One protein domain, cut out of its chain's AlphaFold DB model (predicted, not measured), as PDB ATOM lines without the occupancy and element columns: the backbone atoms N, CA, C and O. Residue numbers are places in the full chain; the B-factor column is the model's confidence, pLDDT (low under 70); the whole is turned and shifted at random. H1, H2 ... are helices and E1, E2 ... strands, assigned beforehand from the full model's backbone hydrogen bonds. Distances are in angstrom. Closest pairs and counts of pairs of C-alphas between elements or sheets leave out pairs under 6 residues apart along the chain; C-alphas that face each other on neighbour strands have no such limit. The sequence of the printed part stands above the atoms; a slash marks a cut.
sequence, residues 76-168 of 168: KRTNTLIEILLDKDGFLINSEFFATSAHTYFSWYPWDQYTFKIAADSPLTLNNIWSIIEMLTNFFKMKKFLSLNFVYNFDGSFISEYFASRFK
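Overview. This is residues 76 to 168 of the 168 residues of the protein "HNH endonuclease" of Mycoplasma conjunctivae (UniProt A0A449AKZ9). A small, strongly twisted wall of three parallel strands, in the order E3, E2, E5, has the long helix H2 running past it and H3 near its E5 edge, while H1 sits off the sheet close to H2. At one end the short strands E1 and E4 pair as a second, parallel sheet. The printed part has 93 residues, in the order E1, E2, H1, E3, H2, E4, E5, H3; the class is mixed, helices and strands. It is compact and rounded, with a radius of gyration of the C-alphas of 12.5 A and spans of 32 by 29 by 23 A.

Along the chain. E1, residues 76 to 78, begins at C-alpha 76 (-5.823, 23.980, -52.021). E2, residues 81 to 92, is 21.5 A long and bends by 115 degrees at residue 88. H1 is residues 95 to 100, E3 residues 113 to 119, 20.0 A. H2, residues 126 to 143, is 25.6 A long. E4 is residues 145 to 147, E5 residues 150 to 152. H3, residues 157 to 167, is 15.7 A long and ends at C-alpha 167 (-2.986, 12.935, -54.135).

Arrangement. E1 and E4 are parallel, with N 78 and O 146 2.9 A apart, within hydrogen-bond range. E2 and E3 are parallel at 24 degrees, with N 116 and O 83 at 2.8 A; E2, H1 and E3 form a strand-helix-strand unit, two parallel neighbour strands with a helix between, whose crossover is left-handed. E2 and E5 are parallel, with N 84 and O 151 at 2.8 A. H2 only grazes this sheet with residues 128 to 136, H3 with residues 157 to 164. H1 and H2 are close but not clearly touching, the closest C-alphas being Phe 98 and Met 135, 7.8 A. Every O i to N i+4 pair is within hydrogen-bond range in H2, but 1 of 2 in H1 and 6 of 7 in H3.

Size, cuts and confidence. The C-alphas farthest apart, of Asp 89 and Lys 168, are 34.5 A apart. The printed part has no cut; the link from H1 to E3 is long. Mean pLDDT of the printed part is 72.5, with residues 94 to 111 among those under 70.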
ATOM      1  N   LYS A  76      -6.780  23.389 -51.080       89.81
ATOM      2  CA  LYS A  76      -5.823  23.980 -52.021       89.81
ATOM      3  C   LYS A  76      -4.434  23.388 -51.776       89.81
ATOM      4  O   LYS A  76      -3.970  23.332 -50.635       89.81
ATOM      5  N   ARG A  77      -3.772  22.986 -52.862       89.69
ATOM      6  CA  ARG A  77      -2.376  22.545 -52.834       89.69
ATOM      7  C   ARG A  77      -1.445  23.747 -52.703       89.69
ATOM      8  O   ARG A  77      -1.662  24.779 -53.339       89.69
ATOM      9  N   THR A  78      -0.417  23.602 -51.885       86.88
ATOM     10  CA  THR A  78       0.581  24.641 -51.607       86.88
ATOM     11  C   THR A  78       1.982  24.048 -51.698       86.88
ATOM     12  O   THR A  78       2.143  22.830 -51.608       86.88
ATOM     13  N   ASN A  79       2.984  24.912 -51.859       84.31
ATOM     14  CA  ASN A  79       4.394  24.529 -51.772       84.31
ATOM     15  C   ASN A  79       4.998  24.810 -50.383       84.31
ATOM     16  O   ASN A  79       6.217  24.807 -50.230       84.31
ATOM     17  N   THR A  80       4.140  25.085 -49.393       86.44
ATOM     18  CA  THR A  80       4.501  25.332 -47.995       86.44
ATOM     19  C   THR A  80       5.395  24.209 -47.489       86.44
ATOM     20  O   THR A  80       4.995  23.046 -47.528       86.44
ATOM     21  N   LEU A  81       6.593  24.539 -47.018       84.00
ATOM     22  CA  LEU A  81       7.547  23.539 -46.561       84.00
ATOM     23  C   LEU A  81       7.078  22.936 -45.233       84.00
ATOM     24  O   LEU A  81       6.826  23.657 -44.269       84.00
ATOM     25  N   ILE A  82       6.965  21.613 -45.182       85.75
ATOM     26  CA  ILE A  82       6.710  20.860 -43.955       85.75
ATOM     27  C   ILE A  82       7.975  20.081 -43.595       85.75
ATOM     28  O   ILE A  82       8.322  19.109 -44.256       85.75
ATOM     29  N   GLU A  83       8.665  20.500 -42.547       83.69
ATOM     30  CA  GLU A  83       9.875  19.858 -42.051       83.69
ATOM     31  C   GLU A  83       9.551  18.934 -40.865       83.69
ATOM     32  O   GLU A  83       8.862  19.339 -39.931       83.69
ATOM     33  N   ILE A  84      10.035  17.691 -40.886       83.31
ATOM     34  CA  ILE A  84       9.883  16.713 -39.800       83.31
ATOM     35  C   ILE A  84      11.266  16.320 -39.281       83.31
ATOM     36  O   ILE A  84      12.032  15.607 -39.928       83.31
ATOM     37  N   LEU A  85      11.578  16.779 -38.078       80.31
ATOM     38  CA  LEU A  85      12.825  16.517 -37.381       80.31
ATOM     39  C   LEU A  85      12.599  15.376 -36.392       80.31
ATOM     40  O   LEU A  85      11.835  15.528 -35.440       80.31
ATOM     41  N   LEU A  86      13.255  14.240 -36.617       79.06
ATOM     42  CA  LEU A  86      13.277  13.154 -35.643       79.06
ATOM     43  C   LEU A  86      14.353  13.461 -34.603       79.06
ATOM     44  O   LEU A  86      15.520  13.637 -34.951       79.06
ATOM     45  N   ASP A  87      13.949  13.561 -33.346       73.00
ATOM     46  CA  ASP A  87      14.822  13.902 -32.227       73.00
ATOM     47  C   ASP A  87      14.385  13.084 -31.011       73.00
ATOM     48  O   ASP A  87      13.194  13.010 -30.721       73.00
ATOM     49  N   LYS A  88      15.330  12.479 -30.285       73.38
ATOM     50  CA  LYS A  88      15.043  11.741 -29.042       73.38
ATOM     51  C   LYS A  88      14.349  12.625 -27.997       73.38
ATOM     52  O   LYS A  88      13.555  12.123 -27.208       73.38
ATOM     53  N   ASP A  89      14.626  13.928 -28.041       73.50
ATOM     54  CA  ASP A  89      14.038  14.945 -27.168       73.50
ATOM     55  C   ASP A  89      12.807  15.610 -27.828       73.50
ATOM     56  O   ASP A  89      12.293  16.628 -27.360       73.50
ATOM     57  N   GLY A  90      12.338  15.055 -28.951       73.31
ATOM     58  CA  GLY A  90      11.146  15.485 -29.667       73.31
ATOM     59  C   GLY A  90       9.843  15.063 -28.981       73.31
ATOM     60  O   GLY A  90       9.814  14.436 -27.925       73.31
ATOM     61  N   PHE A  91       8.715  15.407 -29.598       73.94
ATOM     62  CA  PHE A  91       7.405  15.106 -29.024       73.94
ATOM     63  C   PHE A  91       6.916  13.708 -29.389       73.94
ATOM     64  O   PHE A  91       6.956  13.306 -30.553       73.94
ATOM     65  N   LEU A  92       6.378  12.992 -28.403       73.81
ATOM     66  CA  LEU A  92       5.648  11.753 -28.643       73.81
ATOM     67  C   LEU A  92       4.325  12.070 -29.348       73.81
ATOM     68  O   LEU A  92       3.494  12.822 -28.835       73.81
ATOM     69  N   ILE A  93       4.104  11.473 -30.518       71.06
ATOM     70  CA  ILE A  93       2.834  11.615 -31.230       71.06
ATOM     71  C   ILE A  93       1.826  10.638 -30.627       71.06
ATOM     72  O   ILE A  93       1.900   9.430 -30.853       71.06
ATOM     73  N   ASN A  94       0.857  11.167 -29.889       66.06
ATOM     74  CA  ASN A  94      -0.271  10.409 -29.355       66.06
ATOM     75  C   ASN A  94      -1.592  11.172 -29.571       66.06
ATOM     76  O   ASN A  94      -1.616  12.284 -30.100       66.06
ATOM     77  N   SER A  95      -2.719  10.571 -29.186       55.09
ATOM     78  CA  SER A  95      -4.043  11.191 -29.340       55.09
ATOM     79  C   SER A  95      -4.203  12.506 -28.565       55.09
ATOM     80  O   SER A  95      -4.980  13.365 -28.982       55.09
ATOM     81  N   GLU A  96      -3.468  12.691 -27.466       54.72
ATOM     82  CA  GLU A  96      -3.528  13.899 -26.635       54.72
ATOM     83  C   GLU A  96      -2.787  15.084 -27.268       54.72
ATOM     84  O   GLU A  96      -3.225  16.228 -27.107       54.72
ATOM     85  N   PHE A  97      -1.745  14.815 -28.069       61.59
ATOM     86  CA  PHE A  97      -0.964  15.814 -28.815       61.59
ATOM     87  C   PHE A  97      -1.856  16.755 -29.644       61.59
ATOM     88  O   PHE A  97      -1.686  17.978 -29.652       61.59
ATOM     89  N   PHE A  98      -2.870  16.193 -30.306       55.91
ATOM     90  CA  PHE A  98      -3.790  16.950 -31.157       55.91
ATOM     91  C   PHE A  98      -4.918  17.651 -30.421       55.91
ATOM     92  O   PHE A  98      -5.401  18.677 -30.898       55.91
ATOM     93  N   ALA A  99      -5.345  17.101 -29.289       51.59
ATOM     94  CA  ALA A  99      -6.463  17.637 -28.528       51.59
ATOM     95  C   ALA A  99      -6.090  18.916 -27.769       51.59
ATOM     96  O   ALA A  99      -6.931  19.787 -27.575       51.59
ATOM     97  N   THR A 100      -4.834  19.027 -27.341       50.44
ATOM     98  CA  THR A 100      -4.429  20.049 -26.369       50.44
ATOM     99  C   THR A 100      -3.549  21.131 -26.968       50.44
ATOM    100  O   THR A 100      -3.547  22.251 -26.461       50.44
ATOM    101  N   SER A 101      -2.799  20.821 -28.034       48.59
ATOM    102  CA  SER A 101      -1.575  21.585 -28.226       48.59
ATOM    103  C   SER A 101      -1.147  21.854 -29.678       48.59
ATOM    104  O   SER A 101      -0.391  22.785 -29.883       48.59
ATOM    105  N   ALA A 102      -1.675  21.193 -30.719       50.09
ATOM    106  CA  ALA A 102      -1.168  21.281 -32.111       50.09
ATOM    107  C   ALA A 102      -0.917  22.691 -32.721       50.09
ATOM    108  O   ALA A 102      -0.182  22.811 -33.701       50.09
ATOM    109  N   HIS A 103      -1.506  23.761 -32.176       49.72
ATOM    110  CA  HIS A 103      -1.262  25.143 -32.598       49.72
ATOM    111  C   HIS A 103       0.042  25.762 -32.046       49.72
ATOM    112  O   HIS A 103       0.484  26.771 -32.588       49.72
ATOM    113  N   THR A 104       0.668  25.158 -31.031       50.22
ATOM    114  CA  THR A 104       1.847  25.691 -30.316       50.22
ATOM    115  C   THR A 104       3.182  25.045 -30.739       50.22
ATOM    116  O   THR A 104       4.229  25.470 -30.268       50.22
ATOM    117  N   TYR A 105       3.180  24.027 -31.614       56.09
ATOM    118  CA  TYR A 105       4.332  23.108 -31.817       56.09
ATOM    119  C   TYR A 105       4.960  23.201 -33.205       56.09
ATOM    120  O   TYR A 105       5.730  22.328 -33.596       56.09
ATOM    121  N   PHE A 106       4.645  24.256 -33.950       57.22
ATOM    122  CA  PHE A 106       5.377  24.617 -35.153       57.22
ATOM    123  C   PHE A 106       5.916  26.032 -34.977       57.22
ATOM    124  O   PHE A 106       5.192  26.957 -34.610       57.22
ATOM    125  N   SER A 107       7.199  26.215 -35.253       50.12
ATOM    126  CA  SER A 107       7.764  27.540 -35.464       50.12
ATOM    127  C   SER A 107       7.263  28.040 -36.815       50.12
ATOM    128  O   SER A 107       7.702  27.561 -37.859       50.12
ATOM    129  N   TRP A 108       6.300  28.967 -36.804       48.56
ATOM    130  CA  TRP A 108       5.996  29.750 -37.996       48.56
ATOM    131  C   TRP A 108       7.190  30.668 -38.247       48.56
ATOM    132  O   TRP A 108       7.375  31.674 -37.561       48.56
ATOM    133  N   TYR A 109       8.044  30.271 -39.184       49.50
ATOM    134  CA  TYR A 109       9.074  31.153 -39.712       49.50
ATOM    135  C   TYR A 109       8.448  32.108 -40.741       49.50
ATOM    136  O   TYR A 109       7.402  31.778 -41.306       49.50
ATOM    137  N   PRO A 110       9.072  33.261 -41.047       47.12
ATOM    138  CA  PRO A 110       8.506  34.271 -41.952       47.12
ATOM    139  C   PRO A 110       8.301  33.858 -43.433       47.12
ATOM    140  O   PRO A 110       8.172  34.734 -44.280       47.12
ATOM    141  N   TRP A 111       8.262  32.566 -43.787       57.47
ATOM    142  CA  TRP A 111       8.348  32.077 -45.173       57.47
ATOM    143  C   TRP A 111       7.609  30.744 -45.422       57.47
ATOM    144  O   TRP A 111       8.211  29.791 -45.905       57.47
ATOM    145  N   ASP A 112       6.314  30.644 -45.092       73.81
ATOM    146  CA  ASP A 112       5.471  29.470 -45.417       73.81
ATOM    147  C   ASP A 112       6.099  28.103 -45.049       73.81
ATOM    148  O   ASP A 112       6.015  27.138 -45.812       73.81
ATOM    149  N   GLN A 113       6.725  28.008 -43.872       80.12
ATOM    150  CA  GLN A 113       7.344  26.781 -43.365       80.12
ATOM    151  C   GLN A 113       6.749  26.368 -42.015       80.12
ATOM    152  O   GLN A 113       6.481  27.210 -41.155       80.12
ATOM    153  N   TYR A 114       6.574  25.059 -41.824       84.19
ATOM    154  CA  TYR A 114       6.196  24.423 -40.564       84.19
ATOM    155  C   TYR A 114       7.214  23.339 -40.218       84.19
ATOM    156  O   TYR A 114       7.423  22.441 -41.025       84.19
ATOM    157  N   THR A 115       7.787  23.382 -39.017       82.00
ATOM    158  CA  THR A 115       8.727  22.361 -38.531       82.00
ATOM    159  C   THR A 115       8.122  21.589 -37.358       82.00
ATOM    160  O   THR A 115       7.667  22.199 -36.392       82.00
ATOM    161  N   PHE A 116       8.139  20.259 -37.428       82.75
ATOM    162  CA  PHE A 116       7.676  19.331 -36.397       82.75
ATOM    163  C   PHE A 116       8.867  18.572 -35.811       82.75
ATOM    164  O   PHE A 116       9.542  17.853 -36.539       82.75
ATOM    165  N   LYS A 117       9.107  18.688 -34.502       81.06
ATOM    166  CA  LYS A 117      10.109  17.879 -33.785       81.06
ATOM    167  C   LYS A 117       9.435  16.686 -33.118       81.06
ATOM    168  O   LYS A 117       8.622  16.873 -32.219       81.06
ATOM    169  N   ILE A 118       9.742  15.475 -33.554       80.25
ATOM    170  CA  ILE A 118       9.033  14.255 -33.163       80.25
ATOM    171  C   ILE A 118      10.014  13.286 -32.510       80.25
ATOM    172  O   ILE A 118      11.057  12.987 -33.085       80.25
ATOM    173  N   ALA A 119       9.640  12.760 -31.345       80.00
ATOM    174  CA  ALA A 119      10.299  11.606 -30.754       80.00
ATOM    175  C   ALA A 119       9.802  10.340 -31.444       80.00
ATOM    176  O   ALA A 119       8.627   9.974 -31.348       80.00
ATOM    177  N   ALA A 120      10.710   9.689 -32.165       73.50
ATOM    178  CA  ALA A 120      10.468   8.414 -32.813       73.50
ATOM    179  C   ALA A 120      11.731   7.554 -32.787       73.50
ATOM    180  O   ALA A 120      12.849   8.073 -32.751       73.50
ATOM    181  N   ASP A 121      11.527   6.241 -32.842       67.31
ATOM    182  CA  ASP A 121      12.613   5.278 -32.965       67.31
ATOM    183  C   ASP A 121      13.301   5.426 -34.332       67.31
ATOM    184  O   ASP A 121      12.669   5.783 -35.331       67.31
ATOM    185  N   SER A 122      14.607   5.155 -34.382       63.31
ATOM    186  CA  SER A 122      15.380   5.077 -35.625       63.31
ATOM    187  C   SER A 122      15.975   3.667 -35.752       63.31
ATOM    188  O   SER A 122      16.727   3.260 -34.860       63.31
ATOM    189  N   PRO A 123      15.647   2.906 -36.817       68.00
ATOM    190  CA  PRO A 123      14.744   3.260 -37.919       68.00
ATOM    191  C   PRO A 123      13.273   3.351 -37.476       68.00
ATOM    192  O   PRO A 123      12.865   2.710 -36.508       68.00
ATOM    193  N   LEU A 124      12.469   4.142 -38.200       71.31
ATOM    194  CA  LEU A 124      11.045   4.308 -37.896       71.31
ATOM    195  C   LEU A 124      10.312   2.966 -37.970       71.31
ATOM    196  O   LEU A 124      10.375   2.259 -38.975       71.31
ATOM    197  N   THR A 125       9.529   2.656 -36.941       73.44
ATOM    198  CA  THR A 125       8.575   1.547 -37.006       73.44
ATOM    199  C   THR A 125       7.340   1.945 -37.822       73.44
ATOM    200  O   THR A 125       7.014   3.129 -37.968       73.44
ATOM    201  N   LEU A 126       6.569   0.954 -38.287       69.06
ATOM    202  CA  LEU A 126       5.262   1.187 -38.921       69.06
ATOM    203  C   LEU A 126       4.318   2.013 -38.037       69.06
ATOM    204  O   LEU A 126       3.547   2.830 -38.543       69.06
ATOM    205  N   ASN A 127       4.405   1.842 -36.716       72.56
ATOM    206  CA  ASN A 127       3.618   2.621 -35.766       72.56
ATOM    207  C   ASN A 127       4.039   4.094 -35.776       72.56
ATOM    208  O   ASN A 127       3.174   4.968 -35.819       72.56
ATOM    209  N   ASN A 128       5.346   4.381 -35.800       78.44
ATOM    210  CA  ASN A 128       5.824   5.763 -35.890       78.44
ATOM    211  C   ASN A 128       5.365   6.417 -37.203       78.44
ATOM    212  O   ASN A 128       4.855   7.538 -37.181       78.44
ATOM    213  N   ILE A 129       5.472   5.703 -38.330       77.06
ATOM    214  CA  ILE A 129       5.007   6.180 -39.642       77.06
ATOM    215  C   ILE A 129       3.516   6.526 -39.600       77.06
ATOM    216  O   ILE A 129       3.103   7.589 -40.066       77.06
ATOM    217  N   TRP A 130       2.701   5.660 -39.003       77.38
ATOM    218  CA  TRP A 130       1.268   5.889 -38.890       77.38
ATOM    219  C   TRP A 130       0.906   7.104 -38.060       77.38
ATOM    220  O   TRP A 130       0.063   7.900 -38.482       77.38
ATOM    221  N   SER A 131       1.559   7.261 -36.916       78.94
ATOM    222  CA  SER A 131       1.372   8.426 -36.068       78.94
ATOM    223  C   SER A 131       1.723   9.710 -36.820       78.94
ATOM    224  O   SER A 131       0.957  10.670 -36.771       78.94
ATOM    225  N   ILE A 132       2.806   9.715 -37.606       81.81
ATOM    226  CA  ILE A 132       3.183  10.855 -38.458       81.81
ATOM    227  C   ILE A 132       2.136  11.106 -39.556       81.81
ATOM    228  O   ILE A 132       1.748  12.251 -39.799       81.81
ATOM    229  N   ILE A 133       1.622  10.058 -40.203       81.44
ATOM    230  CA  ILE A 133       0.574  10.191 -41.225       81.44
ATOM    231  C   ILE A 133      -0.709  10.777 -40.629       81.44
ATOM    232  O   ILE A 133      -1.317  11.693 -41.195       81.44
ATOM    233  N   GLU A 134      -1.151  10.259 -39.490       80.81
ATOM    234  CA  GLU A 134      -2.321  10.782 -38.790       80.81
ATOM    235  C   GLU A 134      -2.082  12.231 -38.358       80.81
ATOM    236  O   GLU A 134      -2.968  13.079 -38.522       80.81
ATOM    237  N   MET A 135      -0.856  12.532 -37.921       84.69
ATOM    238  CA  MET A 135      -0.444  13.866 -37.525       84.69
ATOM    239  C   MET A 135      -0.593  14.876 -38.664       84.69
ATOM    240  O   MET A 135      -1.325  15.863 -38.541       84.69
ATOM    241  N   LEU A 136       0.042  14.598 -39.800       84.94
ATOM    242  CA  LEU A 136      -0.023  15.440 -40.995       84.94
ATOM    243  C   LEU A 136      -1.453  15.565 -41.528       84.94
ATOM    244  O   LEU A 136      -1.899  16.656 -41.883       84.94
ATOM    245  N   THR A 137      -2.211  14.466 -41.526       84.44
ATOM    246  CA  THR A 137      -3.615  14.465 -41.954       84.44
ATOM    247  C   THR A 137      -4.448  15.436 -41.121       84.44
ATOM    248  O   THR A 137      -5.217  16.226 -41.673       84.44
ATOM    249  N   ASN A 138      -4.308  15.401 -39.795       83.31
ATOM    250  CA  ASN A 138      -5.039  16.296 -38.900       83.31
ATOM    251  C   ASN A 138      -4.567  17.746 -39.027       83.31
ATOM    252  O   ASN A 138      -5.398  18.656 -39.080       83.31
ATOM    253  N   PHE A 139      -3.259  17.961 -39.166       84.75
ATOM    254  CA  PHE A 139      -2.689  19.278 -39.423       84.75
ATOM    255  C   PHE A 139      -3.273  19.924 -40.692       84.75
ATOM    256  O   PHE A 139      -3.753  21.059 -40.639       84.75
ATOM    257  N   PHE A 140      -3.339  19.197 -41.808       86.81
ATOM    258  CA  PHE A 140      -3.912  19.710 -43.056       86.81
ATOM    259  C   PHE A 140      -5.405  20.014 -42.958       86.81
ATOM    260  O   PHE A 140      -5.862  21.041 -43.462       86.81
ATOM    261  N   LYS A 141      -6.176  19.181 -42.247       85.81
ATOM    262  CA  LYS A 141      -7.590  19.480 -41.959       85.81
ATOM    263  C   LYS A 141      -7.742  20.790 -41.190       85.81
ATOM    264  O   LYS A 141      -8.582  21.614 -41.551       85.81
ATOM    265  N   MET A 142      -6.919  20.980 -40.159       83.88
ATOM    266  CA  MET A 142      -6.925  22.174 -39.316       83.88
ATOM    267  C   MET A 142      -6.546  23.426 -40.113       83.88
ATOM    268  O   MET A 142      -7.243  24.437 -40.042       83.88
ATOM    269  N   LYS A 143      -5.463  23.361 -40.895       85.06
ATOM    270  CA  LYS A 143      -4.954  24.505 -41.664       85.06
ATOM    271  C   LYS A 143      -5.666  24.735 -42.999       85.06
ATOM    272  O   LYS A 143      -5.454  25.768 -43.624       85.06
ATOM    273  N   LYS A 144      -6.530  23.807 -43.418       88.38
ATOM    274  CA  LYS A 144      -7.318  23.864 -44.660       88.38
ATOM    275  C   LYS A 144      -6.473  24.018 -45.935       88.38
ATOM    276  O   LYS A 144      -6.937  24.592 -46.921       88.38
ATOM    277  N   PHE A 145      -5.262  23.467 -45.937       88.31
ATOM    278  CA  PHE A 145      -4.404  23.340 -47.116       88.31
ATOM    279  C   PHE A 145      -3.787  21.943 -47.160       88.31
ATOM    280  O   PHE A 145      -3.744  21.250 -46.145       88.31
ATOM    281  N   LEU A 146      -3.296  21.545 -48.331       89.06
ATOM    282  CA  LEU A 146      -2.473  20.351 -48.504       89.06
ATOM    283  C   LEU A 146      -1.100  20.779 -49.032       89.06
ATOM    284  O   LEU A 146      -1.024  21.450 -50.062       89.06
ATOM    285  N   SER A 147      -0.023  20.428 -48.335       87.56
ATOM    286  CA  SER A 147       1.326  20.554 -48.896       87.56
ATOM    287  C   SER A 147       1.785  19.218 -49.462       87.56
ATOM    288  O   SER A 147       1.394  18.162 -48.969       87.56
ATOM    289  N   LEU A 148       2.587  19.287 -50.522       81.69
ATOM    290  CA  LEU A 148       3.321  18.156 -51.091       81.69
ATOM    291  C   LEU A 148       4.839  18.300 -50.889       81.69
ATOM    292  O   LEU A 148       5.596  17.458 -51.357       81.69
ATOM    293  N   ASN A 149       5.275  19.372 -50.221       83.06
ATOM    294  CA  ASN A 149       6.674  19.698 -49.994       83.06
ATOM    295  C   ASN A 149       7.055  19.334 -48.555       83.06
ATOM    296  O   ASN A 149       6.852  20.130 -47.633       83.06
ATOM    297  N   PHE A 150       7.560  18.115 -48.372       82.19
ATOM    298  CA  PHE A 150       7.999  17.596 -47.080       82.19
ATOM    299  C   PHE A 150       9.506  17.353 -47.084       82.19
ATOM    300  O   PHE A 150      10.019  16.718 -48.003       82.19
ATOM    301  N   VAL A 151      10.193  17.798 -46.034       77.69
ATOM    302  CA  VAL A 151      11.608  17.496 -45.769       77.69
ATOM    303  C   VAL A 151      11.701  16.823 -44.406       77.69
ATOM    304  O   VAL A 151      10.979  17.190 -43.484       77.69
ATOM    305  N   TYR A 152      12.552  15.815 -44.255       75.50
ATOM    306  CA  TYR A 152      12.754  15.142 -42.972       75.50
ATOM    307  C   TYR A 152      14.210  14.659 -42.834       75.50
ATOM    308  O   TYR A 152      14.901  14.463 -43.833       75.50
ATOM    309  N   ASN A 153      14.673  14.452 -41.596       69.06
ATOM    310  CA  ASN A 153      16.101  14.261 -41.272       69.06
ATOM    311  C   ASN A 153      16.608  12.805 -41.170       69.06
ATOM    312  O   ASN A 153      17.698  12.569 -40.657       69.06
ATOM    313  N   PHE A 154      15.860  11.820 -41.659       54.28
ATOM    314  CA  PHE A 154      16.295  10.418 -41.709       54.28
ATOM    315  C   PHE A 154      15.500   9.682 -42.785       54.28
ATOM    316  O   PHE A 154      14.295   9.588 -42.601       54.28
ATOM    317  N   ASP A 155      16.160   9.314 -43.897       56.75
ATOM    318  CA  ASP A 155      15.772   8.613 -45.159       56.75
ATOM    319  C   ASP A 155      14.312   8.199 -45.544       56.75
ATOM    320  O   ASP A 155      14.135   7.733 -46.661       56.75
ATOM    321  N   GLY A 156      13.261   8.485 -44.766       54.75
ATOM    322  CA  GLY A 156      11.798   8.389 -44.953       54.75
ATOM    323  C   GLY A 156      11.134   8.933 -46.232       54.75
ATOM    324  O   GLY A 156      10.074   9.573 -46.174       54.75
ATOM    325  N   SER A 157      11.695   8.601 -47.392       63.22
ATOM    326  CA  SER A 157      11.139   8.835 -48.724       63.22
ATOM    327  C   SER A 157       9.734   8.252 -48.786       63.22
ATOM    328  O   SER A 157       8.817   8.873 -49.312       63.22
ATOM    329  N   PHE A 158       9.545   7.140 -48.083       67.19
ATOM    330  CA  PHE A 158       8.298   6.433 -47.894       67.19
ATOM    331  C   PHE A 158       7.112   7.303 -47.449       67.19
ATOM    332  O   PHE A 158       6.045   7.206 -48.043       67.19
ATOM    333  N   ILE A 159       7.245   8.177 -46.439       70.94
ATOM    334  CA  ILE A 159       6.106   9.002 -45.977       70.94
ATOM    335  C   ILE A 159       5.752  10.047 -47.039       70.94
ATOM    336  O   ILE A 159       4.578  10.240 -47.354       70.94
ATOM    337  N   SER A 160       6.764  10.703 -47.610       70.12
ATOM    338  CA  SER A 160       6.573  11.711 -48.655       70.12
ATOM    339  C   SER A 160       5.940  11.098 -49.906       70.12
ATOM    340  O   SER A 160       4.910  11.575 -50.384       70.12
ATOM    341  N   GLU A 161       6.485   9.980 -50.384       70.12
ATOM    342  CA  GLU A 161       5.948   9.198 -51.496       70.12
ATOM    343  C   GLU A 161       4.546   8.683 -51.191       70.12
ATOM    344  O   GLU A 161       3.664   8.754 -52.048       70.12
ATOM    345  N   TYR A 162       4.298   8.238 -49.959       74.38
ATOM    346  CA  TYR A 162       2.986   7.794 -49.532       74.38
ATOM    347  C   TYR A 162       1.940   8.902 -49.647       74.38
ATOM    348  O   TYR A 162       0.923   8.732 -50.328       74.38
ATOM    349  N   PHE A 163       2.195  10.057 -49.029       74.00
ATOM    350  CA  PHE A 163       1.302  11.206 -49.131       74.00
ATOM    351  C   PHE A 163       1.155  11.640 -50.591       74.00
ATOM    352  O   PHE A 163       0.033  11.745 -51.085       74.00
ATOM    353  N   ALA A 164       2.257  11.815 -51.321       71.69
ATOM    354  CA  ALA A 164       2.230  12.242 -52.716       71.69
ATOM    355  C   ALA A 164       1.443  11.269 -53.616       71.69
ATOM    356  O   ALA A 164       0.635  11.709 -54.437       71.69
ATOM    357  N   SER A 165       1.623   9.954 -53.458       71.06
ATOM    358  CA  SER A 165       0.943   8.923 -54.255       71.06
ATOM    359  C   SER A 165      -0.581   8.965 -54.113       71.06
ATOM    360  O   SER A 165      -1.276   8.734 -55.104       71.06
ATOM    361  N   ARG A 166      -1.102   9.322 -52.930       71.00
ATOM    362  CA  ARG A 166      -2.544   9.411 -52.632       71.00
ATOM    363  C   ARG A 166      -3.229  10.632 -53.247       71.00
ATOM    364  O   ARG A 166      -4.453  10.632 -53.361       71.00
ATOM    365  N   PHE A 167      -2.464  11.659 -53.620       64.69
ATOM    366  CA  PHE A 167      -2.986  12.935 -54.135       64.69
ATOM    367  C   PHE A 167      -2.637  13.230 -55.603       64.69
ATOM    368  O   PHE A 167      -3.049  14.288 -56.099       64.69
ATOM    369  N   LYS A 168      -1.892  12.324 -56.254       56.94
ATOM    370  CA  LYS A 168      -1.674  12.237 -57.707       56.94
ATOM    371  C   LYS A 168      -2.795  11.430 -58.351       56.94
ATOM    372  O   LYS A 168      -3.510  12.015 -59.185       56.94
TER     373      LYS A 168